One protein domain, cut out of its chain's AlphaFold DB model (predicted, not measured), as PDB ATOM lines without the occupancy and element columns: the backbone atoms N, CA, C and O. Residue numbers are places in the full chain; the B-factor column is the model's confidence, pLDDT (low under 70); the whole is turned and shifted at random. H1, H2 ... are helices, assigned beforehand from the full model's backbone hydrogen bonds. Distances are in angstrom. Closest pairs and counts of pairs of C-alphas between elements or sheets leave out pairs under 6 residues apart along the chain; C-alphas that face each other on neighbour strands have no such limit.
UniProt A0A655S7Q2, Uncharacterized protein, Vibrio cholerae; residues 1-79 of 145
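AT A GLANCE: This is residues 1 to 79 of the 145 residues of an uncharacterized protein of Vibrio cholerae (UniProt A0A655S7Q2). Two helical hairpins pack side by side, H4 with H5 and H2 with H3, and the short helix H1 packs on H3 at the far side from H4 and H5. H2 and H3 make the middle, and H1 lies at one end of the longest axis, with H4 and H5 at the other. The printed part has 79 residues with five named helices, H1 to H5 in that order along the chain, and no named strand; 50 of the 79 residues are in helices, and the class is all helix. The whole is compact and rounded, with a radius of gyration of the C-alphas of 11.9 A and spans of 31 by 23 by 18 A.

IN THESE COORDINATES: Find C-alpha 46 at (30.720, 198.119, 80.275); from there H4, the longest helix, runs through residues 46 to 58 for 18.2 A. H5 follows in residues 61 to 70, 14.3 A long, and ends at C-alpha 70 at (26.872, 186.356, 87.308). Before H4, look for H3 in residues 33 to 40 and for H2 in residues 20 to 30, which is 15.3 A long. H1, residues 2 to 9, begins at C-alpha 2 at (47.334, 177.661, 81.049).

HOW THE PARTS SIT: Start at H4, where residues 52 to 56 alone touch H5; the closest C-alphas, of Leu 55 and Ala 63, are 4.9 A apart. These two helices form a hairpin, running opposite ways at a shallow tilt of 34.9 degrees, only just short of steep. With residues 47 to 51 alone H4 touches H2, the closest C-alphas being those of Thr 21 and Glu 47, 5.9 A apart; they run the same way at a shallow tilt of 29 degrees. H2 and H3 form the other hairpin: they touch at Ala 27 and Leu 35, whose C-alphas are the closest at 5.3 A, and run opposite ways at 18 degrees, a shallow tilt. H3 is the hub, touching H1, H2 and H5. Its closest C-alphas to H5 are those of Trp 40 and Ala 70, 5.6 A apart, and the tilt of 37 degrees is only just steep. H1 touches H3, with the C-alphas of Thr 9 and Ala 34 closest at 6.3 A, at a steep tilt of 43 degrees. H1 is apart from H4 and H5. In each of the five helices every O i to N i+4 pair is within hydrogen-bond range.

THE WHOLE: Look at Ser 15 and Ala 59 for the two C-alphas farthest apart, 34.8 A. The printed part has no cut; the link from H1 to H2 is short, and the other three links are tight. The mean pLDDT of the printed part is 89.1, and residue 1 and residues 10 to 16 are under 70.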
ATOM      1  N   MET A   1      49.038 179.633  77.567       66.31
ATOM      2  CA  MET A   1      47.721 180.092  78.059       66.31
ATOM      3  C   MET A   1      47.463 179.576  79.470       66.31
ATOM      4  O   MET A   1      47.273 180.399  80.349       66.31
ATOM      5  N   GLU A   2      47.577 178.269  79.724       77.62
ATOM      6  CA  GLU A   2      47.334 177.661  81.049       77.62
ATOM      7  C   GLU A   2      48.131 178.275  82.210       77.62
ATOM      8  O   GLU A   2      47.550 178.563  83.249       77.62
ATOM      9  N   ARG A   3      49.430 178.572  82.031       77.69
ATOM     10  CA  ARG A   3      50.235 179.238  83.078       77.69
ATOM     11  C   ARG A   3      49.683 180.605  83.498       77.69
ATOM     12  O   ARG A   3      49.755 180.944  84.670       77.69
ATOM     13  N   LEU A   4      49.129 181.374  82.557       74.00
ATOM     14  CA  LEU A   4      48.554 182.686  82.859       74.00
ATOM     15  C   LEU A   4      47.180 182.549  83.524       74.00
ATOM     16  O   LEU A   4      46.861 183.305  84.433       74.00
ATOM     17  N   ILE A   5      46.392 181.553  83.103       78.25
ATOM     18  CA  ILE A   5      45.131 181.202  83.766       78.25
ATOM     19  C   ILE A   5      45.408 180.856  85.231       78.25
ATOM     20  O   ILE A   5      44.787 181.446  86.106       78.25
ATOM     21  N   ALA A   6      46.394 179.990  85.493       76.69
ATOM     22  CA  ALA A   6      46.781 179.608  86.847       76.69
ATOM     23  C   ALA A   6      47.162 180.827  87.705       76.69
ATOM     24  O   ALA A   6      46.612 180.992  88.786       76.69
ATOM     25  N   GLN A   7      47.997 181.746  87.208       73.56
ATOM     26  CA  GLN A   7      48.348 182.970  87.949       73.56
ATOM     27  C   GLN A   7      47.124 183.808  88.356       73.56
ATOM     28  O   GLN A   7      47.088 184.369  89.445       73.56
ATOM     29  N   ILE A   8      46.091 183.865  87.512       72.81
ATOM     30  CA  ILE A   8      44.866 184.629  87.791       72.81
ATOM     31  C   ILE A   8      43.947 183.891  88.778       72.81
ATOM     32  O   ILE A   8      43.227 184.533  89.548       72.81
ATOM     33  N   THR A   9      43.935 182.555  88.741       74.62
ATOM     34  CA  THR A   9      42.961 181.734  89.478       74.62
ATOM     35  C   THR A   9      43.492 181.134  90.780       74.62
ATOM     36  O   THR A   9      42.686 180.828  91.651       74.62
ATOM     37  N   THR A  10      44.806 180.922  90.924       66.62
ATOM     38  CA  THR A  10      45.397 180.191  92.066       66.62
ATOM     39  C   THR A  10      46.296 181.029  92.963       66.62
ATOM     40  O   THR A  10      46.402 180.732  94.150       66.62
ATOM     41  N   GLU A  11      46.970 182.050  92.435       61.16
ATOM     42  CA  GLU A  11      47.783 182.924  93.282       61.16
ATOM     43  C   GLU A  11      46.854 183.895  94.021       61.16
ATOM     44  O   GLU A  11      45.894 184.406  93.438       61.16
ATOM     45  N   GLN A  12      47.097 184.141  95.319       54.91
ATOM     46  CA  GLN A  12      46.417 185.233  96.017       54.91
ATOM     47  C   GLN A  12      46.703 186.500  95.218       54.91
ATOM     48  O   GLN A  12      47.836 186.978  95.215       54.91
ATOM     49  N   VAL A  13      45.695 186.998  94.503       54.09
ATOM     50  CA  VAL A  13      45.823 188.132  93.591       54.09
ATOM     51  C   VAL A  13      46.035 189.403  94.416       54.09
ATOM     52  O   VAL A  13      45.111 190.176  94.648       54.09
ATOM     53  N   THR A  14      47.244 189.572  94.942       54.38
ATOM     54  CA  THR A  14      47.638 190.649  95.856       54.38
ATOM     55  C   THR A  14      48.463 191.719  95.155       54.38
ATOM     56  O   THR A  14      48.662 192.784  95.726       54.38
ATOM     57  N   SER A  15      48.898 191.487  93.909       59.03
ATOM     58  CA  SER A  15      49.744 192.443  93.188       59.03
ATOM     59  C   SER A  15      49.063 193.122  91.993       59.03
ATOM     60  O   SER A  15      49.291 194.313  91.802       59.03
ATOM     61  N   TRP A  16      48.216 192.441  91.209       65.12
ATOM     62  CA  TRP A  16      47.531 193.053  90.056       65.12
ATOM     63  C   TRP A  16      46.431 192.143  89.477       65.12
ATOM     64  O   TRP A  16      46.568 190.923  89.471       65.12
ATOM     65  N   LEU A  17      45.349 192.735  88.957       75.38
ATOM     66  CA  LEU A  17      44.376 192.075  88.073       75.38
ATOM     67  C   LEU A  17      44.512 192.671  86.663       75.38
ATOM     68  O   LEU A  17      44.673 193.891  86.552       75.38
ATOM     69  N   PRO A  18      44.414 191.870  85.583       82.81
ATOM     70  CA  PRO A  18      44.304 192.416  84.234       82.81
ATOM     71  C   PRO A  18      43.050 193.291  84.087       82.81
ATOM     72  O   PRO A  18      42.087 193.160  84.848       82.81
ATOM     73  N   SER A  19      43.034 194.167  83.078       89.56
ATOM     74  CA  SER A  19      41.841 194.964  82.773       89.56
ATOM     75  C   SER A  19      40.636 194.071  82.448       89.56
ATOM     76  O   SER A  19      40.794 192.937  81.986       89.56
ATOM     77  N   ALA A  20      39.423 194.597  82.643       91.50
ATOM     78  CA  ALA A  20      38.186 193.877  82.337       91.50
ATOM     79  C   ALA A  20      38.153 193.371  80.888       91.50
ATOM     80  O   ALA A  20      37.829 192.212  80.651       91.50
ATOM     81  N   THR A  21      38.584 194.192  79.924       93.31
ATOM     82  CA  THR A  21      38.693 193.799  78.514       93.31
ATOM     83  C   THR A  21      39.567 192.559  78.334       93.31
ATOM     84  O   THR A  21      39.171 191.618  77.650       93.31
ATOM     85  N   VAL A  22      40.748 192.528  78.963       92.50
ATOM     86  CA  VAL A  22      41.665 191.384  78.869       92.50
ATOM     87  C   VAL A  22      41.048 190.162  79.542       92.50
ATOM     88  O   VAL A  22      41.009 189.095  78.935       92.50
ATOM     89  N   MET A  23      40.502 190.318  80.748       93.19
ATOM     90  CA  MET A  23      39.850 189.232  81.483       93.19
ATOM     91  C   MET A  23      38.705 188.597  80.684       93.19
ATOM     92  O   MET A  23      38.657 187.374  80.562       93.19
ATOM     93  N   VAL A  24      37.840 189.412  80.071       95.06
ATOM     94  CA  VAL A  24      36.743 188.946  79.209       95.06
ATOM     95  C   VAL A  24      37.279 188.139  78.026       95.06
ATOM     96  O   VAL A  24      36.787 187.046  77.758       95.06
ATOM     97  N   GLN A  25      38.302 188.628  77.321       94.06
ATOM     98  CA  GLN A  25      38.847 187.916  76.158       94.06
ATOM     99  C   GLN A  25      39.509 186.590  76.544       94.06
ATOM    100  O   GLN A  25      39.340 185.589  75.845       94.06
ATOM    101  N   PHE A  26      40.222 186.559  77.672       92.56
ATOM    102  CA  PHE A  26      40.802 185.327  78.201       92.56
ATOM    103  C   PHE A  26      39.718 184.317  78.565       92.56
ATOM    104  O   PHE A  26      39.767 183.186  78.084       92.56
ATOM    105  N   ALA A  27      38.718 184.740  79.341       94.06
ATOM    106  CA  ALA A  27      37.603 183.896  79.749       94.06
ATOM    107  C   ALA A  27      36.845 183.334  78.535       94.06
ATOM    108  O   ALA A  27      36.630 182.126  78.456       94.06
ATOM    109  N   ARG A  28      36.539 184.180  77.541       93.94
ATOM    110  CA  ARG A  28      35.898 183.776  76.278       93.94
ATOM    111  C   ARG A  28      36.715 182.739  75.522       93.94
ATOM    112  O   ARG A  28      36.181 181.719  75.097       93.94
ATOM    113  N   ARG A  29      38.010 183.005  75.319       93.69
ATOM    114  CA  ARG A  29      38.866 182.161  74.476       93.69
ATOM    115  C   ARG A  29      39.136 180.803  75.107       93.69
ATOM    116  O   ARG A  29      39.261 179.826  74.371       93.69
ATOM    117  N   SER A  30      39.265 180.763  76.431       92.12
ATOM    118  CA  SER A  30      39.563 179.538  77.167       92.12
ATOM    119  C   SER A  30      38.317 178.791  77.638       92.12
ATOM    120  O   SER A  30      38.454 177.647  78.051       92.12
ATOM    121  N   GLN A  31      37.149 179.445  77.670       92.00
ATOM    122  CA  GLN A  31      35.914 178.940  78.287       92.00
ATOM    123  C   GLN A  31      36.144 178.370  79.699       92.00
ATOM    124  O   GLN A  31      35.587 177.348  80.085       92.00
ATOM    125  N   SER A  32      37.013 179.017  80.483       93.00
ATOM    126  CA  SER A  32      37.385 178.519  81.812       93.00
ATOM    127  C   SER A  32      36.388 179.013  82.854       93.00
ATOM    128  O   SER A  32      36.306 180.220  83.089       93.00
ATOM    129  N   HIS A  33      35.688 178.094  83.530       92.50
ATOM    130  CA  HIS A  33      34.805 178.436  84.653       92.50
ATOM    131  C   HIS A  33      35.535 179.238  85.734       92.50
ATOM    132  O   HIS A  33      34.983 180.205  86.242       92.50
ATOM    133  N   ALA A  34      36.790 178.900  86.042       90.50
ATOM    134  CA  ALA A  34      37.573 179.603  87.059       90.50
ATOM    135  C   ALA A  34      37.876 181.065  86.671       90.50
ATOM    136  O   ALA A  34      37.821 181.959  87.518       90.50
ATOM    137  N   LEU A  35      38.141 181.340  85.386       92.06
ATOM    138  CA  LEU A  35      38.320 182.718  84.916       92.06
ATOM    139  C   LEU A  35      37.019 183.512  84.955       92.06
ATOM    140  O   LEU A  35      37.044 184.674  85.355       92.06
ATOM    141  N   TYR A  36      35.895 182.902  84.579       95.38
ATOM    142  CA  TYR A  36      34.597 183.564  84.685       95.38
ATOM    143  C   TYR A  36      34.198 183.823  86.135       95.38
ATOM    144  O   TYR A  36      33.763 184.925  86.448       95.38
ATOM    145  N   GLN A  37      34.429 182.876  87.047       92.50
ATOM    146  CA  GLN A  37      34.239 183.106  88.482       92.50
ATOM    147  C   GLN A  37      35.033 184.328  88.949       92.50
ATOM    148  O   GLN A  37      34.495 185.183  89.648       92.50
ATOM    149  N   ARG A  38      36.294 184.467  88.517       91.44
ATOM    150  CA  ARG A  38      37.090 185.650  88.856       91.44
ATOM    151  C   ARG A  38      36.547 186.923  88.209       91.44
ATOM    152  O   ARG A  38      36.489 187.947  88.885       91.44
ATOM    153  N   LEU A  39      36.132 186.851  86.945       93.69
ATOM    154  CA  LEU A  39      35.521 187.957  86.205       93.69
ATOM    155  C   LEU A  39      34.265 188.479  86.916       93.69
ATOM    156  O   LEU A  39      34.110 189.685  87.073       93.69
ATOM    157  N   TRP A  40      33.408 187.588  87.413       95.56
ATOM    158  CA  TRP A  40      32.177 187.947  88.124       95.56
ATOM    159  C   TRP A  40      32.412 188.545  89.506       95.56
ATOM    160  O   TRP A  40      31.530 189.219  90.023       95.56
ATOM    161  N   LEU A  41      33.602 188.383  90.087       92.81
ATOM    162  CA  LEU A  41      33.994 189.075  91.319       92.81
ATOM    163  C   LEU A  41      34.543 190.488  91.066       92.81
ATOM    164  O   LEU A  41      34.749 191.244  92.015       92.81
ATOM    165  N   MET A  42      34.818 190.855  89.812       91.38
ATOM    166  CA  MET A  42      35.277 192.200  89.474       91.38
ATOM    167  C   MET A  42      34.126 193.208  89.575       91.38
ATOM    168  O   MET A  42      32.949 192.876  89.405       91.38
ATOM    169  N   LYS A  43      34.465 194.479  89.820       91.06
ATOM    170  CA  LYS A  43      33.489 195.569  89.728       91.06
ATOM    171  C   LYS A  43      32.933 195.614  88.304       91.06
ATOM    172  O   LYS A  43      33.707 195.716  87.355       91.06
ATOM    173  N   ALA A  44      31.609 195.573  88.182       92.81
ATOM    174  CA  ALA A  44      30.937 195.655  86.895       92.81
ATOM    175  C   ALA A  44      31.309 196.948  86.158       92.81
ATOM    176  O   ALA A  44      31.262 198.043  86.725       92.81
ATOM    177  N   ASN A  45      31.639 196.800  84.883       94.44
ATOM    178  CA  ASN A  45      31.849 197.875  83.929       94.44
ATOM    179  C   ASN A  45      31.249 197.468  82.572       94.44
ATOM    180  O   ASN A  45      30.671 196.383  82.450       94.44
ATOM    181  N   ASP A  46      31.377 198.326  81.566       96.12
ATOM    182  CA  ASP A  46      30.720 198.119  80.275       96.12
ATOM    183  C   ASP A  46      31.186 196.839  79.575       96.12
ATOM    184  O   ASP A  46      30.359 196.116  79.025       96.12
ATOM    185  N   GLU A  47      32.471 196.481  79.657       96.44
ATOM    186  CA  GLU A  47      32.977 195.240  79.061       96.44
ATOM    187  C   GLU A  47      32.369 193.991  79.708       96.44
ATOM    188  O   GLU A  47      32.015 193.037  79.012       96.44
ATOM    189  N   ILE A  48      32.225 193.990  81.035       96.50
ATOM    190  CA  ILE A  48      31.620 192.877  81.777       96.50
ATOM    191  C   ILE A  48      30.118 192.791  81.478       96.50
ATOM    192  O   ILE A  48      29.603 191.697  81.250       96.50
ATOM    193  N   ARG A  49      29.413 193.929  81.407       98.06
ATOM    194  CA  ARG A  49      27.984 193.970  81.038       98.06
ATOM    195  C   ARG A  49      27.753 193.484  79.608       98.06
ATOM    196  O   ARG A  49      26.844 192.695  79.362       98.06
ATOM    197  N   GLN A  50      28.608 193.892  78.670       97.81
ATOM    198  CA  GLN A  50      28.578 193.383  77.299       97.81
ATOM    199  C   GLN A  50      28.833 191.877  77.249       97.81
ATOM    200  O   GLN A  50      28.266 191.190  76.399       97.81
ATOM    201  N   GLU A  51      29.662 191.342  78.149       98.00
ATOM    202  CA  GLU A  51      29.857 189.900  78.224       98.00
ATOM    203  C   GLU A  51      28.618 189.153  78.717       98.00
ATOM    204  O   GLU A  51      28.274 188.129  78.131       98.00
ATOM    205  N   VAL A  52      27.897 189.685  79.707       98.38
ATOM    206  CA  VAL A  52      26.590 189.146  80.122       98.38
ATOM    207  C   VAL A  52      25.621 189.117  78.935       98.38
ATOM    208  O   VAL A  52      25.051 188.069  78.632       98.38
ATOM    209  N   ALA A  53      25.499 190.222  78.195       98.00
ATOM    210  CA  ALA A  53      24.633 190.287  77.015       98.00
ATOM    211  C   ALA A  53      25.035 189.263  75.935       98.00
ATOM    212  O   ALA A  53      24.186 188.569  75.373       98.00
ATOM    213  N   ARG A  54      26.341 189.111  75.674       97.88
ATOM    214  CA  ARG A  54      26.858 188.132  74.708       97.88
ATOM    215  C   ARG A  54      26.550 186.691  75.130       97.88
ATOM    216  O   ARG A  54      26.198 185.881  74.275       97.88
ATOM    217  N   LEU A  55      26.682 186.362  76.417       98.19
ATOM    218  CA  LEU A  55      26.329 185.042  76.951       98.19
ATOM    219  C   LEU A  55      24.822 184.774  76.815       98.19
ATOM    220  O   LEU A  55      24.442 183.681  76.403       98.19
ATOM    221  N   GLY A  56      23.978 185.781  77.064       97.25
ATOM    222  CA  GLY A  56      22.533 185.706  76.818       97.25
ATOM    223  C   GLY A  56      22.202 185.368  75.366       97.25
ATOM    224  O   GLY A  56      21.408 184.469  75.109       97.25
ATOM    225  N   ALA A  57      22.881 186.014  74.414       96.94
ATOM    226  CA  ALA A  57      22.718 185.729  72.990       96.94
ATOM    227  C   ALA A  57      23.245 184.339  72.577       96.94
ATOM    228  O   ALA A  57      22.689 183.717  71.676       96.94
ATOM    229  N   GLN A  58      24.315 183.848  73.214       96.81
ATOM    230  CA  GLN A  58      24.874 182.520  72.940       96.81
ATOM    231  C   GLN A  58      23.964 181.396  73.456       96.81
ATOM    232  O   GLN A  58      23.808 180.389  72.772       96.81
ATOM    233  N   ALA A  59      23.378 181.567  74.648       95.12
ATOM    234  CA  ALA A  59      22.346 180.705  75.239       95.12
ATOM    235  C   ALA A  59      22.655 179.189  75.321       95.12
ATOM    236  O   ALA A  59      21.753 178.377  75.570       95.12
ATOM    237  N   ASP A  60      23.911 178.778  75.137       96.00
ATOM    238  CA  ASP A  60      24.333 177.390  75.306       96.00
ATOM    239  C   ASP A  60      24.472 177.019  76.794       96.00
ATOM    240  O   ASP A  60      24.289 177.849  77.688       96.00
ATOM    241  N   GLY A  61      24.742 175.740  77.077       95.62
ATOM    242  CA  GLY A  61      24.822 175.248  78.458       95.62
ATOM    243  C   GLY A  61      25.888 175.971  79.286       95.62
ATOM    244  O   GLY A  61      25.636 176.349  80.426       95.62
ATOM    245  N   PHE A  62      27.051 176.248  78.691       96.12
ATOM    246  CA  PHE A  62      28.109 176.994  79.367       96.12
ATOM    247  C   PHE A  62      27.673 178.432  79.659       96.12
ATOM    248  O   PHE A  62      27.847 178.916  80.777       96.12
ATOM    249  N   ALA A  63      27.076 179.112  78.680       97.25
ATOM    250  CA  ALA A  63      26.639 180.489  78.829       97.25
ATOM    251  C   ALA A  63      25.565 180.639  79.908       97.25
ATOM    252  O   ALA A  63      25.674 181.529  80.750       97.25
ATOM    253  N   LYS A  64      24.587 179.726  79.951       97.94
ATOM    254  CA  LYS A  64      23.570 179.671  81.012       97.94
ATOM    255  C   LYS A  64      24.200 179.523  82.393       97.94
ATOM    256  O   LYS A  64      23.870 180.293  83.289       97.94
ATOM    257  N   GLN A  65      25.161 178.611  82.548       97.38
ATOM    258  CA  GLN A  65      25.898 178.447  83.805       97.38
ATOM    259  C   GLN A  65      26.630 179.722  84.218       97.38
ATOM    260  O   GLN A  65      26.552 180.129  85.377       97.38
ATOM    261  N   GLN A  66      27.302 180.395  83.280       98.12
ATOM    262  CA  GLN A  66      27.994 181.642  83.595       98.12
ATOM    263  C   GLN A  66      27.036 182.779  83.952       98.12
ATOM    264  O   GLN A  66      27.339 183.546  84.861       98.12
ATOM    265  N   LEU A  67      25.877 182.872  83.297       98.25
ATOM    266  CA  LEU A  67      24.847 183.846  83.653       98.25
ATOM    267  C   LEU A  67      24.288 183.588  85.054       98.25
ATOM    268  O   LEU A  67      24.190 184.528  85.836       98.25
ATOM    269  N   MET A  68      23.994 182.331  85.407       97.69
ATOM    270  CA  MET A  68      23.546 181.971  86.760       97.69
ATOM    271  C   MET A  68      24.583 182.353  87.825       97.69
ATOM    272  O   MET A  68      24.212 182.856  88.881       97.69
ATOM    273  N   LEU A  69      25.879 182.198  87.535       97.12
ATOM    274  CA  LEU A  69      26.950 182.665  88.424       97.12
ATOM    275  C   LEU A  69      27.044 184.199  88.482       97.12
ATOM    276  O   LEU A  69      27.284 184.758  89.550       97.12
ATOM    277  N   ALA A  70      26.834 184.895  87.362       97.44
ATOM    278  CA  ALA A  70      26.872 186.356  87.308       97.44
ATOM    279  C   ALA A  70      25.747 187.017  88.128       97.44
ATOM    280  O   ALA A  70      25.924 188.141  88.596       97.44
ATOM    281  N   VAL A  71      24.625 186.318  88.360       97.12
ATOM    282  CA  VAL A  71      23.521 186.786  89.221       97.12
ATOM    283  C   VAL A  71      23.969 187.057  90.664       97.12
ATOM    284  O   VAL A  71      23.378 187.903  91.337       97.12
ATOM    285  N   GLU A  72      25.026 186.392  91.137       94.25
ATOM    286  CA  GLU A  72      25.581 186.614  92.478       94.25
ATOM    287  C   GLU A  72      26.325 187.951  92.606       94.25
ATOM    288  O   GLU A  72      26.525 188.441  93.717       94.25
ATOM    289  N   ASN A  73      26.703 188.591  91.492       95.00
ATOM    290  CA  ASN A  73      27.257 189.941  91.517       95.00
ATOM    291  C   ASN A  73      26.112 190.969  91.612       95.00
ATOM    292  O   ASN A  73      25.363 191.134  90.644       95.00
ATOM    293  N   PRO A  74      25.995 191.750  92.706       93.06
ATOM    294  CA  PRO A  74      24.887 192.694  92.879       93.06
ATOM    295  C   PRO A  74      24.785 193.750  91.772       93.06
ATOM    296  O   PRO A  74      23.695 194.231  91.485       93.06
ATOM    297  N   SER A  75      25.907 194.107  91.136       95.12
ATOM    298  CA  SER A  75      25.944 195.103  90.058       95.12
ATOM    299  C   SER A  75      25.559 194.548  88.684       95.12
ATOM    300  O   SER A  75      25.368 195.353  87.776       95.12
ATOM    301  N   LEU A  76      25.502 193.221  88.522       96.81
ATOM    302  CA  LEU A  76      25.132 192.525  87.276       96.81
ATOM    303  C   LEU A  76      23.838 191.718  87.410       96.81
ATOM    304  O   LEU A  76      23.326 191.220  86.410       96.81
ATOM    305  N   LYS A  77      23.335 191.541  88.639       95.88
ATOM    306  CA  LYS A  77      22.205 190.664  88.961       95.88
ATOM    307  C   LYS A  77      21.019 190.880  88.032       95.88
ATOM    308  O   LYS A  77      20.475 189.909  87.516       95.88
ATOM    309  N   GLN A  78      20.621 192.134  87.827       95.44
ATOM    310  CA  GLN A  78      19.455 192.451  87.014       95.44
ATOM    311  C   GLN A  78      19.682 192.081  85.544       95.44
ATOM    312  O   GLN A  78      18.841 191.410  84.956       95.44
ATOM    313  N   GLU A  79      20.820 192.450  84.959       97.12
ATOM    314  CA  GLU A  79      21.140 192.122  83.569       97.12
ATOM    315  C   GLU A  79      21.298 190.615  83.347       97.12
ATOM    316  O   GLU A  79      20.828 190.089  82.343       97.12
TER     317      GLU A  79